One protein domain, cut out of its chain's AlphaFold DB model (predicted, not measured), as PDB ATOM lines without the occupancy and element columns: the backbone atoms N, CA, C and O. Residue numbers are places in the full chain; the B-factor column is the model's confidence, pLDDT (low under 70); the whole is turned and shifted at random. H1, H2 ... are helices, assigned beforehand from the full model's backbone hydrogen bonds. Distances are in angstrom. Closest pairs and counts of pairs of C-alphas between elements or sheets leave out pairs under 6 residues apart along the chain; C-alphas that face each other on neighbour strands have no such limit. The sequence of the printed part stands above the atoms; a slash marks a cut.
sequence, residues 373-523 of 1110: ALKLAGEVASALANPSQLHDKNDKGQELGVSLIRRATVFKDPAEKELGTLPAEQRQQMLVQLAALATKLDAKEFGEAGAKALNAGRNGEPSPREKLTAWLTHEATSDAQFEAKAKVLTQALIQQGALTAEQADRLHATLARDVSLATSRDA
ATOM      1  N   ALA A 373      25.285  16.391 -52.286       83.50
ATOM      2  CA  ALA A 373      24.907  15.163 -51.582       83.50
ATOM      3  C   ALA A 373      26.136  14.462 -50.978       83.50
ATOM      4  O   ALA A 373      26.148  14.148 -49.789       83.50
ATOM      5  N   LEU A 374      27.213  14.313 -51.759       87.31
ATOM      6  CA  LEU A 374      28.460  13.684 -51.309       87.31
ATOM      7  C   LEU A 374      29.146  14.500 -50.202       87.31
ATOM      8  O   LEU A 374      29.627  13.930 -49.222       87.31
ATOM      9  N   LYS A 375      29.135  15.839 -50.299       90.31
ATOM     10  CA  LYS A 375      29.634  16.711 -49.225       90.31
ATOM     11  C   LYS A 375      28.785  16.599 -47.954       90.31
ATOM     12  O   LYS A 375      29.361  16.495 -46.875       90.31
ATOM     13  N   LEU A 376      27.452  16.592 -48.057       89.56
ATOM     14  CA  LEU A 376      26.586  16.458 -46.881       89.56
ATOM     15  C   LEU A 376      26.767  15.094 -46.202       89.56
ATOM     16  O   LEU A 376      26.876  15.054 -44.982       89.56
ATOM     17  N   ALA A 377      26.863  14.002 -46.969       87.81
ATOM     18  CA  ALA A 377      27.141  12.674 -46.427       87.81
ATOM     19  C   ALA A 377      28.474  12.639 -45.653       87.81
ATOM     20  O   ALA A 377      28.524  12.117 -44.541       87.81
ATOM     21  N   GLY A 378      29.527  13.271 -46.187       90.69
ATOM     22  CA  GLY A 378      30.809  13.425 -45.490       90.69
ATOM     23  C   GLY A 378      30.713  14.248 -44.198       90.69
ATOM     24  O   GLY A 378      31.244  13.833 -43.170       90.69
ATOM     25  N   GLU A 379      30.008  15.383 -44.215       91.06
ATOM     26  CA  GLU A 379      29.806  16.215 -43.018       91.06
ATOM     27  C   GLU A 379      28.974  15.501 -41.939       91.06
ATOM     28  O   GLU A 379      29.332  15.543 -40.761       91.06
ATOM     29  N   VAL A 380      27.900  14.807 -42.328       91.12
ATOM     30  CA  VAL A 380      27.043  14.028 -41.420       91.12
ATOM     31  C   VAL A 380      27.819  12.866 -40.792       91.12
ATOM     32  O   VAL A 380      27.770  12.691 -39.574       91.12
ATOM     33  N   ALA A 381      28.589  12.116 -41.587       90.94
ATOM     34  CA  ALA A 381      29.423  11.030 -41.078       90.94
ATOM     35  C   ALA A 381      30.528  11.539 -40.135       90.94
ATOM     36  O   ALA A 381      30.734  10.958 -39.071       90.94
ATOM     37  N   SER A 382      31.195  12.648 -40.479       91.00
ATOM     38  CA  SER A 382      32.235  13.262 -39.637       91.00
ATOM     39  C   SER A 382      31.688  13.754 -38.295       91.00
ATOM     40  O   SER A 382      32.339  13.574 -37.266       91.00
ATOM     41  N   ALA A 383      30.496  14.357 -38.295       90.06
ATOM     42  CA  ALA A 383      29.881  14.906 -37.089       90.06
ATOM     43  C   ALA A 383      29.304  13.816 -36.165       90.06
ATOM     44  O   ALA A 383      29.344  13.963 -34.949       90.06
ATOM     45  N   LEU A 384      28.820  12.693 -36.711       90.75
ATOM     46  CA  LEU A 384      28.417  11.534 -35.901       90.75
ATOM     47  C   LEU A 384      29.616  10.739 -35.369       90.75
ATOM     48  O   LEU A 384      29.548  10.233 -34.255       90.75
ATOM     49  N   ALA A 385      30.729  10.685 -36.107       90.44
ATOM     50  CA  ALA A 385      31.982  10.103 -35.618       90.44
ATOM     51  C   ALA A 385      32.626  10.912 -34.471       90.44
ATOM     52  O   ALA A 385      33.479  10.386 -33.760       90.44
ATOM     53  N   ASN A 386      32.217  12.171 -34.272       90.19
ATOM     54  CA  ASN A 386      32.684  13.050 -33.198       90.19
ATOM     55  C   ASN A 386      31.478  13.670 -32.459       90.19
ATOM     56  O   ASN A 386      31.198  14.852 -32.658       90.19
ATOM     57  N   PRO A 387      30.748  12.916 -31.608       86.56
ATOM     58  CA  PRO A 387      29.432  13.328 -31.101       86.56
ATOM     59  C   PRO A 387      29.380  14.686 -30.380       86.56
ATOM     60  O   PRO A 387      28.331  15.326 -30.372       86.56
ATOM     61  N   SER A 388      30.497  15.154 -29.813       86.19
ATOM     62  CA  SER A 388      30.628  16.502 -29.243       86.19
ATOM     63  C   SER A 388      30.384  17.611 -30.272       86.19
ATOM     64  O   SER A 388      29.680  18.572 -29.964       86.19
ATOM     65  N   GLN A 389      30.874  17.447 -31.506       88.44
ATOM     66  CA  GLN A 389      30.749  18.444 -32.576       88.44
ATOM     67  C   GLN A 389      29.295  18.734 -32.950       88.44
ATOM     68  O   GLN A 389      28.993  19.806 -33.465       88.44
ATOM     69  N   LEU A 390      28.361  17.822 -32.665       88.56
ATOM     70  CA  LEU A 390      26.936  18.026 -32.936       88.56
ATOM     71  C   LEU A 390      26.344  19.214 -32.161       88.56
ATOM     72  O   LEU A 390      25.378  19.816 -32.637       88.56
ATOM     73  N   HIS A 391      26.937  19.558 -31.013       89.06
ATOM     74  CA  HIS A 391      26.560  20.694 -30.168       89.06
ATOM     75  C   HIS A 391      27.377  21.967 -30.457       89.06
ATOM     76  O   HIS A 391      27.040  23.031 -29.932       89.06
ATOM     77  N   ASP A 392      28.411  21.898 -31.304       90.69
ATOM     78  CA  ASP A 392      29.187  23.079 -31.693       90.69
ATOM     79  C   ASP A 392      28.286  24.069 -32.437       90.69
ATOM     80  O   ASP A 392      27.551  23.714 -33.365       90.69
ATOM     81  N   LYS A 393      28.330  25.338 -32.027       86.50
ATOM     82  CA  LYS A 393      27.524  26.401 -32.631       86.50
ATOM     83  C   LYS A 393      28.267  27.001 -33.814       86.50
ATOM     84  O   LYS A 393      29.366  27.522 -33.662       86.50
ATOM     85  N   ASN A 394      27.635  26.964 -34.983       82.31
ATOM     86  CA  ASN A 394      28.127  27.663 -36.168       82.31
ATOM     87  C   ASN A 394      27.985  29.192 -36.035       82.31
ATOM     88  O   ASN A 394      27.352  29.694 -35.104       82.31
ATOM     89  N   ASP A 395      28.485  29.926 -37.033       78.56
ATOM     90  CA  ASP A 395      28.473  31.401 -37.125       78.56
ATOM     91  C   ASP A 395      27.085  32.057 -36.952       78.56
ATOM     92  O   ASP A 395      26.979  33.268 -36.778       78.56
ATOM     93  N   LYS A 396      26.001  31.274 -37.026       78.56
ATOM     94  CA  LYS A 396      24.603  31.714 -36.866       78.56
ATOM     95  C   LYS A 396      24.008  31.299 -35.515       78.56
ATOM     96  O   LYS A 396      22.785  31.285 -35.368       78.56
ATOM     97  N   GLY A 397      24.851  30.896 -34.561       81.56
ATOM     98  CA  GLY A 397      24.472  30.420 -33.229       81.56
ATOM     99  C   GLY A 397      23.742  29.073 -33.215       81.56
ATOM    100  O   GLY A 397      23.201  28.694 -32.178       81.56
ATOM    101  N   GLN A 398      23.683  28.361 -34.347       83.75
ATOM    102  CA  GLN A 398      22.941  27.105 -34.478       83.75
ATOM    103  C   GLN A 398      23.873  25.913 -34.276       83.75
ATOM    104  O   GLN A 398      24.912  25.818 -34.927       83.75
ATOM    105  N   GLU A 399      23.462  24.995 -33.407       90.44
ATOM    106  CA  GLU A 399      24.168  23.744 -33.124       90.44
ATOM    107  C   GLU A 399      24.271  22.885 -34.397       90.44
ATOM    108  O   GLU A 399      23.329  22.818 -35.203       90.44
ATOM    109  N   LEU A 400      25.434  22.267 -34.618       89.38
ATOM    110  CA  LEU A 400      25.790  21.625 -35.882       89.38
ATOM    111  C   LEU A 400      24.757  20.576 -36.315       89.38
ATOM    112  O   LEU A 400      24.356  20.593 -37.481       89.38
ATOM    113  N   GLY A 401      24.251  19.749 -35.391       87.12
ATOM    114  CA  GLY A 401      23.211  18.749 -35.668       87.12
ATOM    115  C   GLY A 401      21.922  19.355 -36.242       87.12
ATOM    116  O   GLY A 401      21.400  18.880 -37.254       87.12
ATOM    117  N   VAL A 402      21.463  20.482 -35.682       88.06
ATOM    118  CA  VAL A 402      20.313  21.252 -36.202       88.06
ATOM    119  C   VAL A 402      20.617  21.798 -37.603       88.06
ATOM    120  O   VAL A 402      19.751  21.803 -38.482       88.06
ATOM    121  N   SER A 403      21.857  22.240 -37.837       89.94
ATOM    122  CA  SER A 403      22.291  22.785 -39.129       89.94
ATOM    123  C   SER A 403      22.426  21.730 -40.236       89.94
ATOM    124  O   SER A 403      22.273  22.070 -41.410       89.94
ATOM    125  N   LEU A 404      22.725  20.473 -39.892       90.75
ATOM    126  CA  LEU A 404      22.864  19.366 -40.843       90.75
ATOM    127  C   LEU A 404      21.488  18.892 -41.319       90.75
ATOM    128  O   LEU A 404      21.242  18.845 -42.522       90.75
ATOM    129  N   ILE A 405      20.550  18.681 -40.392       87.94
ATOM    130  CA  ILE A 405      19.148  18.341 -40.700       87.94
ATOM    131  C   ILE A 405      18.491  19.433 -41.566       87.94
ATOM    132  O   ILE A 405      17.852  19.129 -42.572       87.94
ATOM    133  N   ARG A 406      18.728  20.717 -41.260       85.12
ATOM    134  CA  ARG A 406      18.261  21.849 -42.092       85.12
ATOM    135  C   ARG A 406      18.943  21.965 -43.459       85.12
ATOM    136  O   ARG A 406      18.396  22.617 -44.347       85.12
ATOM    137  N   ARG A 407      20.128  21.378 -43.644       86.19
ATOM    138  CA  ARG A 407      20.799  21.310 -44.953       86.19
ATOM    139  C   ARG A 407      20.328  20.111 -45.773       86.19
ATOM    140  O   ARG A 407      20.184  20.259 -46.980       86.19
ATOM    141  N   ALA A 408      19.971  18.996 -45.133       80.81
ATOM    142  CA  ALA A 408      19.294  17.884 -45.799       80.81
ATOM    143  C   ALA A 408      17.961  18.319 -46.436       80.81
ATOM    144  O   ALA A 408      17.667  17.929 -47.560       80.81
ATOM    145  N   THR A 409      17.183  19.203 -45.795       72.38
ATOM    146  CA  THR A 409      15.893  19.666 -46.352       72.38
ATOM    147  C   THR A 409      15.958  20.504 -47.628       72.38
ATOM    148  O   THR A 409      14.903  20.892 -48.122       72.38
ATOM    149  N   VAL A 410      17.147  20.803 -48.161       77.62
ATOM    150  CA  VAL A 410      17.296  21.503 -49.450       77.62
ATOM    151  C   VAL A 410      16.924  20.598 -50.633       77.62
ATOM    152  O   VAL A 410      16.419  21.102 -51.633       77.62
ATOM    153  N   PHE A 411      17.099  19.278 -50.500       78.50
ATOM    154  CA  PHE A 411      16.618  18.300 -51.481       78.50
ATOM    155  C   PHE A 411      15.074  18.288 -51.503       78.50
ATOM    156  O   PHE A 411      14.430  18.420 -50.449       78.50
ATOM    157  N   LYS A 412      14.467  18.198 -52.695       64.88
ATOM    158  CA  LYS A 412      13.030  18.475 -52.876       64.88
ATOM    159  C   LYS A 412      12.171  17.211 -52.920       64.88
ATOM    160  O   LYS A 412      11.185  17.177 -52.186       64.88
ATOM    161  N   ASP A 413      12.566  16.182 -53.670       63.31
ATOM    162  CA  ASP A 413      11.814  14.921 -53.798       63.31
ATOM    163  C   ASP A 413      12.671  13.671 -53.459       63.31
ATOM    164  O   ASP A 413      13.850  13.615 -53.815       63.31
ATOM    165  N   PRO A 414      12.125  12.638 -52.786       56.75
ATOM    166  CA  PRO A 414      12.746  11.312 -52.696       56.75
ATOM    167  C   PRO A 414      13.037  10.602 -54.022       56.75
ATOM    168  O   PRO A 414      14.001   9.843 -54.082       56.75
ATOM    169  N   ALA A 415      12.237  10.843 -55.062       54.03
ATOM    170  CA  ALA A 415      12.401  10.253 -56.390       54.03
ATOM    171  C   ALA A 415      13.308  11.086 -57.323       54.03
ATOM    172  O   ALA A 415      13.604  10.667 -58.445       54.03
ATOM    173  N   GLU A 416      13.769  12.268 -56.895       62.19
ATOM    174  CA  GLU A 416      14.701  13.089 -57.673       62.19
ATOM    175  C   GLU A 416      16.125  12.509 -57.675       62.19
ATOM    176  O   GLU A 416      16.636  11.978 -56.685       62.19
ATOM    177  N   LYS A 417      16.828  12.698 -58.799       60.81
ATOM    178  CA  LYS A 417      18.194  12.193 -59.013       60.81
ATOM    179  C   LYS A 417      19.218  12.635 -57.961       60.81
ATOM    180  O   LYS A 417      20.245  11.977 -57.827       60.81
ATOM    181  N   GLU A 418      19.002  13.734 -57.234       71.88
ATOM    182  CA  GLU A 418      20.057  14.364 -56.425       71.88
ATOM    183  C   GLU A 418      20.679  13.423 -55.385       71.88
ATOM    184  O   GLU A 418      21.906  13.314 -55.336       71.88
ATOM    185  N   LEU A 419      19.858  12.685 -54.629       71.81
ATOM    186  CA  LEU A 419      20.336  11.623 -53.732       71.81
ATOM    187  C   LEU A 419      20.561  10.294 -54.469       71.81
ATOM    188  O   LEU A 419      21.449   9.534 -54.086       71.81
ATOM    189  N   GLY A 420      19.818  10.032 -55.550       73.31
ATOM    190  CA  GLY A 420      19.987   8.845 -56.397       73.31
ATOM    191  C   GLY A 420      21.381   8.710 -57.030       73.31
ATOM    192  O   GLY A 420      21.837   7.590 -57.239       73.31
ATOM    193  N   THR A 421      22.089   9.823 -57.264       80.19
ATOM    194  CA  THR A 421      23.483   9.828 -57.767       80.19
ATOM    195  C   THR A 421      24.530   9.345 -56.752       80.19
ATOM    196  O   THR A 421      25.686   9.148 -57.127       80.19
ATOM    197  N   LEU A 422      24.176   9.145 -55.475       82.62
ATOM    198  CA  LEU A 422      25.078   8.511 -54.509       82.62
ATOM    199  C   LEU A 422      25.091   6.979 -54.683       82.62
ATOM    200  O   LEU A 422      24.026   6.380 -54.865       82.62
ATOM    201  N   PRO A 423      26.259   6.317 -54.532       88.81
ATOM    202  CA  PRO A 423      26.333   4.863 -54.395       88.81
ATOM    203  C   PRO A 423      25.371   4.365 -53.312       88.81
ATOM    204  O   PRO A 423      25.286   4.977 -52.246       88.81
ATOM    205  N   ALA A 424      24.674   3.251 -53.562       86.94
ATOM    206  CA  ALA A 424      23.596   2.775 -52.688       86.94
ATOM    207  C   ALA A 424      24.028   2.643 -51.216       86.94
ATOM    208  O   ALA A 424      23.325   3.118 -50.333       86.94
ATOM    209  N   GLU A 425      25.223   2.108 -50.952       88.31
ATOM    210  CA  GLU A 425      25.783   1.995 -49.596       88.31
ATOM    211  C   GLU A 425      25.945   3.362 -48.907       88.31
ATOM    212  O   GLU A 425      25.544   3.524 -47.756       88.31
ATOM    213  N   GLN A 426      26.464   4.372 -49.619       89.31
ATOM    214  CA  GLN A 426      26.637   5.730 -49.088       89.31
ATOM    215  C   GLN A 426      25.293   6.436 -48.876       89.31
ATOM    216  O   GLN A 426      25.121   7.147 -47.887       89.31
ATOM    217  N   ARG A 427      24.325   6.218 -49.775       90.12
ATOM    218  CA  ARG A 427      22.961   6.747 -49.654       90.12
ATOM    219  C   ARG A 427      22.254   6.152 -48.433       90.12
ATOM    220  O   ARG A 427      21.757   6.900 -47.596       90.12
ATOM    221  N   GLN A 428      22.291   4.829 -48.282       91.75
ATOM    222  CA  GLN A 428      21.719   4.105 -47.143       91.75
ATOM    223  C   GLN A 428      22.389   4.500 -45.821       91.75
ATOM    224  O   GLN A 428      21.695   4.779 -44.843       91.75
ATOM    225  N   GLN A 429      23.722   4.615 -45.803       92.69
ATOM    226  CA  GLN A 429      24.469   5.115 -44.647       92.69
ATOM    227  C   GLN A 429      24.037   6.537 -44.264       92.69
ATOM    228  O   GLN A 429      23.714   6.772 -43.099       92.69
ATOM    229  N   MET A 430      23.967   7.465 -45.224       92.19
ATOM    230  CA  MET A 430      23.545   8.846 -44.971       92.19
ATOM    231  C   MET A 430      22.103   8.918 -44.441       92.19
ATOM    232  O   MET A 430      21.840   9.677 -43.511       92.19
ATOM    233  N   LEU A 431      21.170   8.127 -44.982       91.94
ATOM    234  CA  LEU A 431      19.774   8.125 -44.527       91.94
ATOM    235  C   LEU A 431      19.627   7.610 -43.088       91.94
ATOM    236  O   LEU A 431      18.949   8.247 -42.283       91.94
ATOM    237  N   VAL A 432      20.316   6.522 -42.724       93.50
ATOM    238  CA  VAL A 432      20.332   6.008 -41.339       93.50
ATOM    239  C   VAL A 432      20.993   7.010 -40.385       93.50
ATOM    240  O   VAL A 432      20.512   7.222 -39.273       93.50
ATOM    241  N   GLN A 433      22.052   7.691 -40.827       94.00
ATOM    242  CA  GLN A 433      22.723   8.740 -40.057       94.00
ATOM    243  C   GLN A 433      21.858  10.004 -39.867       94.00
ATOM    244  O   GLN A 433      21.825  10.570 -38.773       94.00
ATOM    245  N   LEU A 434      21.098  10.434 -40.879       92.94
ATOM    246  CA  LEU A 434      20.122  11.521 -40.736       92.94
ATOM    247  C   LEU A 434      18.965  11.125 -39.805       92.94
ATOM    248  O   LEU A 434      18.522  11.945 -39.001       92.94
ATOM    249  N   ALA A 435      18.517   9.869 -39.854       92.75
ATOM    250  CA  ALA A 435      17.508   9.338 -38.938       92.75
ATOM    251  C   ALA A 435      18.006   9.307 -37.481       92.75
ATOM    252  O   ALA A 435      17.284   9.744 -36.586       92.75
ATOM    253  N   ALA A 436      19.267   8.930 -37.250       93.62
ATOM    254  CA  ALA A 436      19.925   9.038 -35.946       93.62
ATOM    255  C   ALA A 436      19.939  10.486 -35.407       93.62
ATOM    256  O   ALA A 436      19.567  10.727 -34.256       93.62
ATOM    257  N   LEU A 437      20.288  11.470 -36.248       92.75
ATOM    258  CA  LEU A 437      20.232  12.893 -35.883       92.75
ATOM    259  C   LEU A 437      18.799  13.365 -35.574       92.75
ATOM    260  O   LEU A 437      18.597  14.128 -34.627       92.75
ATOM    261  N   ALA A 438      17.797  12.887 -36.316       91.94
ATOM    262  CA  ALA A 438      16.390  13.174 -36.037       91.94
ATOM    263  C   ALA A 438      15.932  12.586 -34.689       91.94
ATOM    264  O   ALA A 438      15.266  13.279 -33.919       91.94
ATOM    265  N   THR A 439      16.350  11.361 -34.341       92.19
ATOM    266  CA  THR A 439      16.066  10.755 -33.026       92.19
ATOM    267  C   THR A 439      16.669  11.567 -31.872       92.19
ATOM    268  O   THR A 439      16.020  11.735 -30.839       92.19
ATOM    269  N   LYS A 440      17.867  12.140 -32.047       92.19
ATOM    270  CA  LYS A 440      18.491  13.033 -31.051       92.19
ATOM    271  C   LYS A 440      17.791  14.391 -30.918       92.19
ATOM    272  O   LYS A 440      17.662  14.915 -29.810       92.19
ATOM    273  N   LEU A 441      17.273  14.935 -32.021       89.56
ATOM    274  CA  LEU A 441      16.433  16.139 -32.012       89.56
ATOM    275  C   LEU A 441      15.099  15.905 -31.284       89.56
ATOM    276  O   LEU A 441      14.702  16.745 -30.478       89.56
ATOM    277  N   ASP A 442      14.447  14.757 -31.498       88.06
ATOM    278  CA  ASP A 442      13.245  14.350 -30.750       88.06
ATOM    279  C   ASP A 442      13.530  14.127 -29.255       88.06
ATOM    280  O   ASP A 442      12.716  14.493 -28.405       88.06
ATOM    281  N   ALA A 443      14.705  13.585 -28.916       89.62
ATOM    282  CA  ALA A 443      15.174  13.450 -27.535       89.62
ATOM    283  C   ALA A 443      15.525  14.795 -26.858       89.62
ATOM    284  O   ALA A 443      15.872  14.807 -25.679       89.62
ATOM    285  N   LYS A 444      15.408  15.926 -27.575       90.62
ATOM    286  CA  LYS A 444      15.754  17.289 -27.133       90.62
ATOM    287  C   LYS A 444      17.223  17.482 -26.721       90.62
ATOM    288  O   LYS A 444      17.513  18.426 -25.987       90.62
ATOM    289  N   GLU A 445      18.160  16.670 -27.224       87.94
ATOM    290  CA  GLU A 445      19.600  16.857 -26.943       87.94
ATOM    291  C   GLU A 445      20.108  18.234 -27.412       87.94
ATOM    292  O   GLU A 445      20.940  18.848 -26.754       87.94
ATOM    293  N   PHE A 446      19.536  18.752 -28.504       86.38
ATOM    294  CA  PHE A 446      19.796  20.089 -29.065       86.38
ATOM    295  C   PHE A 446      18.745  21.128 -28.610       86.38
ATOM    296  O   PHE A 446      18.301  22.005 -29.365       86.38
ATOM    297  N   GLY A 447      18.243  20.946 -27.385       85.12
ATOM    298  CA  GLY A 447      17.187  21.742 -26.765       85.12
ATOM    299  C   GLY A 447      15.829  21.703 -27.483       85.12
ATOM    300  O   GLY A 447      15.606  21.025 -28.488       85.12
ATOM    301  N   GLU A 448      14.881  22.500 -26.979       83.38
ATOM    302  CA  GLU A 448      13.555  22.640 -27.603       83.38
ATOM    303  C   GLU A 448      13.607  23.245 -29.014       83.38
ATOM    304  O   GLU A 448      12.701  23.017 -29.819       83.38
ATOM    305  N   ALA A 449      14.638  24.043 -29.309       77.19
ATOM    306  CA  ALA A 449      14.831  24.649 -30.620       77.19
ATOM    307  C   ALA A 449      15.134  23.588 -31.689       77.19
ATOM    308  O   ALA A 449      14.604  23.690 -32.796       77.19
ATOM    309  N   GLY A 450      15.903  22.545 -31.349       78.38
ATOM    310  CA  GLY A 450      16.151  21.399 -32.219       78.38
ATOM    311  C   GLY A 450      14.880  20.605 -32.534       78.38
ATOM    312  O   GLY A 450      14.537  20.429 -33.704       78.38
ATOM    313  N   ALA A 451      14.116  20.219 -31.507       81.00
ATOM    314  CA  ALA A 451      12.841  19.513 -31.685       81.00
ATOM    315  C   ALA A 451      11.830  20.322 -32.527       81.00
ATOM    316  O   ALA A 451      11.145  19.777 -33.396       81.00
ATOM    317  N   LYS A 452      11.760  21.647 -32.334       84.12
ATOM    318  CA  LYS A 452      10.930  22.538 -33.165       84.12
ATOM    319  C   LYS A 452      11.469  22.652 -34.593       84.12
ATOM    320  O   LYS A 452      10.679  22.664 -35.530       84.12
ATOM    321  N   ALA A 453      12.790  22.683 -34.781       81.75
ATOM    322  CA  ALA A 453      13.405  22.743 -36.104       81.75
ATOM    323  C   ALA A 453      13.112  21.502 -36.962       81.75
ATOM    324  O   ALA A 453      12.925  21.673 -38.160       81.75
ATOM    325  N   LEU A 454      13.023  20.302 -36.371       84.19
ATOM    326  CA  LEU A 454      12.705  19.049 -37.076       84.19
ATOM    327  C   LEU A 454      11.270  19.018 -37.647       84.19
ATOM    328  O   LEU A 454      11.030  18.410 -38.688       84.19
ATOM    329  N   ASN A 455      10.329  19.686 -36.974       84.81
ATOM    330  CA  ASN A 455       8.899  19.669 -37.308       84.81
ATOM    331  C   ASN A 455       8.424  20.944 -38.046       84.81
ATOM    332  O   ASN A 455       7.276  21.020 -38.476       84.81
ATOM    333  N   ALA A 456       9.285  21.954 -38.210       78.69
ATOM    334  CA  ALA A 456       8.943  23.214 -38.870       78.69
ATOM    335  C   ALA A 456       9.139  23.143 -40.397       78.69
ATOM    336  O   ALA A 456      10.251  23.320 -40.898       78.69
ATOM    337  N   GLY A 457       8.047  22.933 -41.138       71.81
ATOM    338  CA  GLY A 457       8.003  23.173 -42.587       71.81
ATOM    339  C   GLY A 457       8.155  24.662 -42.941       71.81
ATOM    340  O   GLY A 457       7.925  25.545 -42.110       71.81
ATOM    341  N   ARG A 458       8.537  24.957 -44.188       67.75
ATOM    342  CA  ARG A 458       8.681  26.325 -44.722       67.75
ATOM    343  C   ARG A 458       7.771  26.520 -45.924       67.75
ATOM    344  O   ARG A 458       7.838  25.739 -46.857       67.75
ATOM    345  N   ASN A 459       6.976  27.590 -45.935       64.19
ATOM    346  CA  ASN A 459       6.242  28.075 -47.115       64.19
ATOM    347  C   ASN A 459       5.387  27.015 -47.856       64.19
ATOM    348  O   ASN A 459       5.165  27.141 -49.055       64.19
ATOM    349  N   GLY A 460       4.905  25.983 -47.153       67.31
ATOM    350  CA  GLY A 460       4.143  24.869 -47.735       67.31
ATOM    351  C   GLY A 460       4.962  23.614 -48.069       67.31
ATOM    352  O   GLY A 460       4.364  22.579 -48.346       67.31
ATOM    353  N   GLU A 461       6.296  23.656 -47.987       75.88
ATOM    354  CA  GLU A 461       7.131  22.452 -48.067       75.88
ATOM    355  C   GLU A 461       6.912  21.523 -46.855       75.88
ATOM    356  O   GLU A 461       6.754  22.018 -45.729       75.88
ATOM    357  N   PRO A 462       6.979  20.189 -47.052       78.50
ATOM    358  CA  PRO A 462       6.987  19.225 -45.954       78.50
ATOM    359  C   PRO A 462       8.161  19.469 -44.996       78.50
ATOM    360  O   PRO A 462       9.253  19.889 -45.395       78.50
ATOM    361  N   SER A 463       7.926  19.196 -43.714       86.44
ATOM    362  CA  SER A 463       8.916  19.339 -42.645       86.44
ATOM    363  C   SER A 463      10.137  18.427 -42.850       86.44
ATOM    364  O   SER A 463      10.046  17.412 -43.549       86.44
ATOM    365  N   PRO A 464      11.285  18.723 -42.201       86.56
ATOM    366  CA  PRO A 464      12.435  17.820 -42.198       86.56
ATOM    367  C   PRO A 464      12.091  16.378 -41.819       86.56
ATOM    368  O   PRO A 464      12.629  15.449 -42.417       86.56
ATOM    369  N   ARG A 465      11.165  16.192 -40.869       87.88
ATOM    370  CA  ARG A 465      10.650  14.876 -40.482       87.88
ATOM    371  C   ARG A 465       9.941  14.167 -41.638       87.88
ATOM    372  O   ARG A 465      10.261  13.022 -41.934       87.88
ATOM    373  N   GLU A 466       8.999  14.848 -42.290       85.88
ATOM    374  CA  GLU A 466       8.203  14.287 -43.390       85.88
ATOM    375  C   GLU A 466       9.078  13.954 -44.610       85.88
ATOM    376  O   GLU A 466       8.930  12.870 -45.172       85.88
ATOM    377  N   LYS A 467      10.038  14.824 -44.974       86.12
ATOM    378  CA  LYS A 467      11.017  14.536 -46.042       86.12
ATOM    379  C   LYS A 467      11.870  13.303 -45.715       86.12
ATOM    380  O   LYS A 467      12.056  12.444 -46.572       86.12
ATOM    381  N   LEU A 468      12.345  13.185 -44.471       89.19
ATOM    382  CA  LEU A 468      13.198  12.073 -44.047       89.19
ATOM    383  C   LEU A 468      12.460  10.729 -44.007       89.19
ATOM    384  O   LEU A 468      12.976   9.757 -44.549       89.19
ATOM    385  N   THR A 469      11.246  10.673 -43.448       87.44
ATOM    386  CA  THR A 469      10.400   9.468 -43.531       87.44
ATOM    387  C   THR A 469      10.130   9.093 -44.990       87.44
ATOM    388  O   THR A 469      10.256   7.925 -45.342       87.44
ATOM    389  N   ALA A 470       9.861  10.060 -45.876       86.56
ATOM    390  CA  ALA A 470       9.643   9.767 -47.291       86.56
ATOM    391  C   ALA A 470      10.892   9.183 -47.992       86.56
ATOM    392  O   ALA A 470      10.753   8.261 -48.798       86.56
ATOM    393  N   TRP A 471      12.110   9.631 -47.646       88.62
ATOM    394  CA  TRP A 471      13.354   8.988 -48.104       88.62
ATOM    395  C   TRP A 471      13.530   7.567 -47.556       88.62
ATOM    396  O   TRP A 471      13.923   6.676 -48.303       88.62
ATOM    397  N   LEU A 472      13.219   7.331 -46.276       89.50
ATOM    398  CA  LEU A 472      13.324   6.003 -45.659       89.50
ATOM    399  C   LEU A 472      12.316   5.010 -46.259       89.50
ATOM    400  O   LEU A 472      12.684   3.875 -46.550       89.50
ATOM    401  N   THR A 473      11.078   5.445 -46.511       86.94
ATOM    402  CA  THR A 473      10.058   4.666 -47.233       86.94
ATOM    403  C   THR A 473      10.500   4.350 -48.667       86.94
ATOM    404  O   THR A 473      10.348   3.212 -49.099       86.94
ATOM    405  N   HIS A 474      11.088   5.309 -49.395       87.75
ATOM    406  CA  HIS A 474      11.576   5.082 -50.764       87.75
ATOM    407  C   HIS A 474      12.780   4.124 -50.815       87.75
ATOM    408  O   HIS A 474      12.865   3.271 -51.697       87.75
ATOM    409  N   GLU A 475      13.725   4.224 -49.877       89.44
ATOM    410  CA  GLU A 475      14.851   3.284 -49.813       89.44
ATOM    411  C   GLU A 475      14.385   1.875 -49.400       89.44
ATOM    412  O   GLU A 475      14.913   0.887 -49.907       89.44
ATOM    413  N   ALA A 476      13.344   1.772 -48.564       86.94
ATOM    414  CA  ALA A 476      12.727   0.504 -48.175       86.94
ATOM    415  C   ALA A 476      11.993  -0.218 -49.322       86.94
ATOM    416  O   ALA A 476      12.046  -1.446 -49.373       86.94
ATOM    417  N   THR A 477      11.342   0.501 -50.249       84.75
ATOM    418  CA  THR A 477      10.805  -0.120 -51.480       84.75
ATOM    419  C   THR A 477      11.910  -0.441 -52.491       84.75
ATOM    420  O   THR A 477      11.810  -1.426 -53.221       84.75
ATOM    421  N   SER A 478      12.982   0.360 -52.523       85.62
ATOM    422  CA  SER A 478      14.098   0.198 -53.470       85.62
ATOM    423  C   SER A 478      15.049  -0.955 -53.121       85.62
ATOM    424  O   SER A 478      15.647  -1.544 -54.021       85.62
ATOM    425  N   ASP A 479      15.219  -1.278 -51.836       88.50
ATOM    426  CA  ASP A 479      16.094  -2.353 -51.363       88.50
ATOM    427  C   ASP A 479      15.452  -3.125 -50.200       88.50
ATOM    428  O   ASP A 479      15.457  -2.690 -49.048       88.50
ATOM    429  N   ALA A 480      14.978  -4.339 -50.485       85.56
ATOM    430  CA  ALA A 480      14.380  -5.236 -49.495       85.56
ATOM    431  C   ALA A 480      15.341  -5.667 -48.359       85.56
ATOM    432  O   ALA A 480      14.897  -6.229 -47.358       85.56
ATOM    433  N   GLN A 481      16.652  -5.418 -48.479       90.00
ATOM    434  CA  GLN A 481      17.625  -5.616 -47.399       90.00
ATOM    435  C   GLN A 481      17.886  -4.349 -46.569       90.00
ATOM    436  O   GLN A 481      18.642  -4.424 -45.594       90.00
ATOM    437  N   PHE A 482      17.285  -3.200 -46.902       91.19
ATOM    438  CA  PHE A 482      17.557  -1.919 -46.242       91.19
ATOM    439  C   PHE A 482      17.350  -1.980 -44.722       91.19
ATOM    440  O   PHE A 482      18.220  -1.533 -43.982       91.19
ATOM    441  N   GLU A 483      16.282  -2.617 -44.227       88.31
ATOM    442  CA  GLU A 483      16.043  -2.751 -42.779       88.31
ATOM    443  C   GLU A 483      17.162  -3.548 -42.071       88.31
ATOM    444  O   GLU A 483      17.592  -3.198 -40.969       88.31
ATOM    445  N   ALA A 484      17.685  -4.599 -42.711       88.38
ATOM    446  CA  ALA A 484      18.780  -5.404 -42.172       88.38
ATOM    447  C   ALA A 484      20.114  -4.634 -42.183       88.38
ATOM    448  O   ALA A 484      20.849  -4.652 -41.193       88.38
ATOM    449  N   LYS A 485      20.396  -3.893 -43.261       91.25
ATOM    450  CA  LYS A 485      21.572  -3.013 -43.371       91.25
ATOM    451  C   LYS A 485      21.505  -1.865 -42.359       91.25
ATOM    452  O   LYS A 485      22.489  -1.588 -41.676       91.25
ATOM    453  N   ALA A 486      20.331  -1.261 -42.178       90.75
ATOM    454  CA  ALA A 486      20.089  -0.205 -41.201       90.75
ATOM    455  C   ALA A 486      20.269  -0.683 -39.750       90.75
ATOM    456  O   ALA A 486      20.765   0.080 -38.918       90.75
ATOM    457  N   LYS A 487      19.955  -1.951 -39.441       90.19
ATOM    458  CA  LYS A 487      20.280  -2.573 -38.142       90.19
ATOM    459  C   LYS A 487      21.788  -2.641 -37.894       90.19
ATOM    460  O   LYS A 487      22.245  -2.188 -36.847       90.19
ATOM    461  N   VAL A 488      22.574  -3.093 -38.873       92.56
ATOM    462  CA  VAL A 488      24.050  -3.111 -38.772       92.56
ATOM    463  C   VAL A 488      24.623  -1.693 -38.623       92.56
ATOM    464  O   VAL A 488      25.453  -1.452 -37.747       92.56
ATOM    465  N   LEU A 489      24.143  -0.735 -39.423       92.12
ATOM    466  CA  LEU A 489      24.584   0.666 -39.375       92.12
ATOM    467  C   LEU A 489      24.243   1.349 -38.040       92.12
ATOM    468  O   LEU A 489      25.071   2.072 -37.490       92.12
ATOM    469  N   THR A 490      23.061   1.089 -37.479       92.44
ATOM    470  CA  THR A 490      22.675   1.622 -36.161       92.44
ATOM    471  C   THR A 490      23.537   1.023 -35.052       92.44
ATOM    472  O   THR A 490      24.009   1.758 -34.188       92.44
ATOM    473  N   GLN A 491      23.830  -0.282 -35.101       92.62
ATOM    474  CA  GLN A 491      24.717  -0.925 -34.129       92.62
ATOM    475  C   GLN A 491      26.129  -0.307 -34.141       92.62
ATOM    476  O   GLN A 491      26.729  -0.132 -33.080       92.62
ATOM    477  N   ALA A 492      26.636   0.081 -35.316       90.88
ATOM    478  CA  ALA A 492      27.896   0.815 -35.437       90.88
ATOM    479  C   ALA A 492      27.822   2.225 -34.816       90.88
ATOM    480  O   ALA A 492      28.765   2.641 -34.146       90.88
ATOM    481  N   LEU A 493      26.694   2.936 -34.951       92.44
ATOM    482  CA  LEU A 493      26.480   4.234 -34.292       92.44
ATOM    483  C   LEU A 493      26.423   4.116 -32.756       92.44
ATOM    484  O   LEU A 493      26.919   5.008 -32.069       92.44
ATOM    485  N   ILE A 494      25.906   3.011 -32.200       93.62
ATOM    486  CA  ILE A 494      26.009   2.730 -30.752       93.62
ATOM    487  C   ILE A 494      27.482   2.536 -30.353       93.62
ATOM    488  O   ILE A 494      27.947   3.138 -29.388       93.62
ATOM    489  N   GLN A 495      28.240   1.731 -31.109       91.81
ATOM    490  CA  GLN A 495      29.664   1.470 -30.835       91.81
ATOM    491  C   GLN A 495      30.539   2.732 -30.929       91.81
ATOM    492  O   GLN A 495      31.539   2.834 -30.227       91.81
ATOM    493  N   GLN A 496      30.147   3.702 -31.759       87.75
ATOM    494  CA  GLN A 496      30.800   5.012 -31.890       87.75
ATOM    495  C   GLN A 496      30.392   6.015 -30.791       87.75
ATOM    496  O   GLN A 496      30.878   7.143 -30.790       87.75
ATOM    497  N   GLY A 497      29.481   5.654 -29.878       87.56
ATOM    498  CA  GLY A 497      28.899   6.587 -28.902       87.56
ATOM    499  C   GLY A 497      27.992   7.654 -29.531       87.56
ATOM    500  O   GLY A 497      27.604   8.614 -28.866       87.56
ATOM    501  N   ALA A 498      27.644   7.498 -30.811       88.25
ATOM    502  CA  ALA A 498      26.820   8.431 -31.570       88.25
ATOM    503  C   ALA A 498      25.319   8.279 -31.274       88.25
ATOM    504  O   ALA A 498      24.562   9.210 -31.542       88.25
ATOM    505  N   LEU A 499      24.894   7.144 -30.701       91.81
ATOM    506  CA  LEU A 499      23.542   6.873 -30.196       91.81
ATOM    507  C   LEU A 499      23.590   6.092 -28.875       91.81
ATOM    508  O   LEU A 499      24.463   5.247 -28.678       91.81
ATOM    509  N   THR A 500      22.608   6.311 -27.997       93.00
ATOM    510  CA  THR A 500      22.341   5.403 -26.865       93.00
ATOM    511  C   THR A 500      21.515   4.189 -27.310       93.00
ATOM    512  O   THR A 500      20.867   4.221 -28.357       93.00
ATOM    513  N   ALA A 501      21.482   3.124 -26.499       91.00
ATOM    514  CA  ALA A 501      20.647   1.948 -26.775       91.00
ATOM    515  C   ALA A 501      19.156   2.316 -26.926       91.00
ATOM    516  O   ALA A 501      18.540   1.957 -27.923       91.00
ATOM    517  N   GLU A 502      18.605   3.141 -26.026       90.06
ATOM    518  CA  GLU A 502      17.218   3.618 -26.147       90.06
ATOM    519  C   GLU A 502      16.955   4.414 -27.435       90.06
ATOM    520  O   GLU A 502      15.842   4.396 -27.962       90.06
ATOM    521  N   GLN A 503      17.945   5.159 -27.933       91.62
ATOM    522  CA  GLN A 503      17.810   5.893 -29.191       91.62
ATOM    523  C   GLN A 503      17.867   4.944 -30.390       91.62
ATOM    524  O   GLN A 503      17.090   5.116 -31.325       91.62
ATOM    525  N   ALA A 504      18.718   3.917 -30.345       90.81
ATOM    526  CA  ALA A 504      18.740   2.857 -31.347       90.81
ATOM    527  C   ALA A 504      17.414   2.079 -31.390       90.81
ATOM    528  O   ALA A 504      16.869   1.885 -32.472       90.81
ATOM    529  N   ASP A 505      16.829   1.731 -30.240       89.56
ATOM    530  CA  ASP A 505      15.519   1.065 -30.175       89.56
ATOM    531  C   ASP A 505      14.400   1.938 -30.775       89.56
ATOM    532  O   ASP A 505      13.574   1.459 -31.556       89.56
ATOM    533  N   ARG A 506      14.394   3.249 -30.480       87.56
ATOM    534  CA  ARG A 506      13.447   4.216 -31.077       87.56
ATOM    535  C   ARG A 506      13.655   4.375 -32.586       87.56
ATOM    536  O   ARG A 506      12.672   4.453 -33.331       87.56
ATOM    537  N   LEU A 507      14.908   4.394 -33.043       90.25
ATOM    538  CA  LEU A 507      15.270   4.418 -34.460       90.25
ATOM    539  C   LEU A 507      14.820   3.130 -35.168       90.25
ATOM    540  O   LEU A 507      14.204   3.208 -36.227       90.25
ATOM    541  N   HIS A 508      15.011   1.956 -34.563       87.88
ATOM    542  CA  HIS A 508      14.519   0.680 -35.091       87.88
ATOM    543  C   HIS A 508      12.994   0.608 -35.149       87.88
ATOM    544  O   HIS A 508      12.455   0.173 -36.164       87.88
ATOM    545  N   ALA A 509      12.291   1.097 -34.126       85.12
ATOM    546  CA  ALA A 509      10.833   1.187 -34.143       85.12
ATOM    547  C   ALA A 509      10.317   2.147 -35.235       85.12
ATOM    548  O   ALA A 509       9.289   1.875 -35.856       85.12
ATOM    549  N   THR A 510      11.038   3.241 -35.507       84.38
ATOM    550  CA  THR A 510      10.702   4.190 -36.585       84.38
ATOM    551  C   THR A 510      10.979   3.581 -37.962       84.38
ATOM    552  O   THR A 510      10.099   3.592 -38.814       84.38
ATOM    553  N   LEU A 511      12.143   2.955 -38.163       85.50
ATOM    554  CA  LEU A 511      12.492   2.274 -39.415       85.50
ATOM    555  C   LEU A 511      11.517   1.133 -39.737       85.50
ATOM    556  O   LEU A 511      10.996   1.082 -40.844       85.50
ATOM    557  N   ALA A 512      11.205   0.256 -38.778       84.56
ATOM    558  CA  ALA A 512      10.255  -0.841 -38.987       84.56
ATOM    559  C   ALA A 512       8.829  -0.338 -39.291       84.56
ATOM    560  O   ALA A 512       8.105  -0.929 -40.097       84.56
ATOM    561  N   ARG A 513       8.419   0.790 -38.692       84.50
ATOM    562  CA  ARG A 513       7.163   1.468 -39.037       84.50
ATOM    563  C   ARG A 513       7.186   2.002 -40.472       84.50
ATOM    564  O   ARG A 513       6.257   1.724 -41.224       84.50
ATOM    565  N   ASP A 514       8.227   2.728 -40.860       77.50
ATOM    566  CA  ASP A 514       8.288   3.374 -42.176       77.50
ATOM    567  C   ASP A 514       8.489   2.344 -43.313       77.50
ATOM    568  O   ASP A 514       7.946   2.527 -44.405       77.50
ATOM    569  N   VAL A 515       9.153   1.213 -43.027       78.25
ATOM    570  CA  VAL A 515       9.219   0.008 -43.881       78.25
ATOM    571  C   VAL A 515       7.848  -0.668 -43.999       78.25
ATOM    572  O   VAL A 515       7.389  -0.915 -45.107       78.25
ATOM    573  N   SER A 516       7.144  -0.943 -42.892       79.19
ATOM    574  CA  SER A 516       5.822  -1.601 -42.970       79.19
ATOM    575  C   SER A 516       4.766  -0.743 -43.678       79.19
ATOM    576  O   SER A 516       3.925  -1.279 -44.406       79.19
ATOM    577  N   LEU A 517       4.846   0.587 -43.550       77.19
ATOM    578  CA  LEU A 517       4.048   1.523 -44.344       77.19
ATOM    579  C   LEU A 517       4.368   1.410 -45.843       77.19
ATOM    580  O   LEU A 517       3.430   1.343 -46.640       77.19
ATOM    581  N   ALA A 518       5.649   1.311 -46.217       74.75
ATOM    582  CA  ALA A 518       6.082   1.072 -47.595       74.75
ATOM    583  C   ALA A 518       5.448  -0.207 -48.174       74.75
ATOM    584  O   ALA A 518       4.668  -0.143 -49.126       74.75
ATOM    585  N   THR A 519       5.665  -1.354 -47.520       75.50
ATOM    586  CA  THR A 519       5.154  -2.662 -47.970       75.50
ATOM    587  C   THR A 519       3.626  -2.689 -48.077       75.50
ATOM    588  O   THR A 519       3.072  -3.313 -48.984       75.50
ATOM    589  N   SER A 520       2.917  -1.994 -47.176       75.50
ATOM    590  CA  SER A 520       1.449  -1.907 -47.217       75.50
ATOM    591  C   SER A 520       0.916  -1.114 -48.417       75.50
ATOM    592  O   SER A 520      -0.170  -1.412 -48.918       75.50
ATOM    593  N   ARG A 521       1.683  -0.131 -48.907       68.31
ATOM    594  CA  ARG A 521       1.319   0.715 -50.048       68.31
ATOM    595  C   ARG A 521       1.481  -0.027 -51.370       68.31
ATOM    596  O   ARG A 521       0.567   0.006 -52.193       68.31
ATOM    597  N   ASP A 522       2.585  -0.750 -51.532       65.00
ATOM    598  CA  ASP A 522       2.838  -1.550 -52.734       65.00
ATOM    599  C   ASP A 522       1.822  -2.696 -52.858       65.00
ATOM    600  O   ASP A 522       1.272  -2.922 -53.935       65.00
ATOM    601  N   ALA A 523       1.466  -3.347 -51.743       67.50
ATOM    602  CA  ALA A 523       0.400  -4.352 -51.711       67.50
ATOM    603  C   ALA A 523      -0.977  -3.779 -52.113       67.50
ATOM    604  O   ALA A 523      -1.755  -4.451 -52.798       67.50
TER     605      ALA A 523
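What this domain is: This is residues 373 to 523 of the 1110 residues of an uncharacterized protein of Burkholderia sp. Bp9125 (UniProt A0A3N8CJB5). H5 runs through the middle of a helical globule, with H1, H3, H6, H7, H8 and H9 packed round it. H8 and H9 fold back on each other as a hairpin, and short H2 packs on H3. The printed part has 151 residues with nine named helices, H1 to H9 in chain order, and no named strand: the class is all helix, the packing part aligned, part crossed. It is compact, with a radius of gyration of the C-alphas of 14.5 A and spans of 46 by 38 by 26 A.

How they stand to each other: H1, residues 373 to 385, touches H3, residues 400 to 408, opposite ways at a shallow tilt of 24 degrees; their closest C-alphas, Val 380 and Leu 404, are 6.8 A apart. H2, residues 387 to 391, touches H3, closest at C-alphas Leu 390 and Gly 401, 4.7 A. H4, residues 417 to 420, is close to H1 but not clearly touching, closest at C-alphas Ala 373 and Leu 419, 6.2 A. The hub is H5, residues 424 to 442, touching six helices, among them H1, with residues 426 to 434 alone, closest at C-alphas Ala 377 and Met 430, 5.5 A. H6, residues 447 to 455, touches H3 the same way at a shallow tilt of 6 degrees, closest at C-alphas Val 402 and Gly 450, 5.8 A. H7, residues 464 to 478, touches residues 511 to 519 alone of H9, residues 501 to 523, closest at C-alphas Thr 473 and Ala 518, 5.4 A. H8, residues 482 to 495, makes a hairpin with H9, closest at C-alphas Thr 490 and Ala 504, 6.3 A. Every O i to N i+4 pair is within hydrogen-bond range in H1, H3, H5, H7, H8 and H9, against 4 of 5 in H6 and 0 of 1 in H2, where 2 of 2 O i to N i+3 pairs are; H4 is too short for an O i to N i+4 pair.

Where its parts are: H1 begins at C-alpha 373 (24.907, 15.163, -51.582). H5 is 26.9 A long, H9 32.7 A, ending at C-alpha 523 (0.400, -4.352, -51.711).

The domain as a whole: The farthest C-alphas, Asp 395 and Ala 523, are 47.7 A apart. The printed part has no cut and no long link. Its mean pLDDT is 84.9; residues 412 to 417, 458 to 460 and 521 to 523 are under 70.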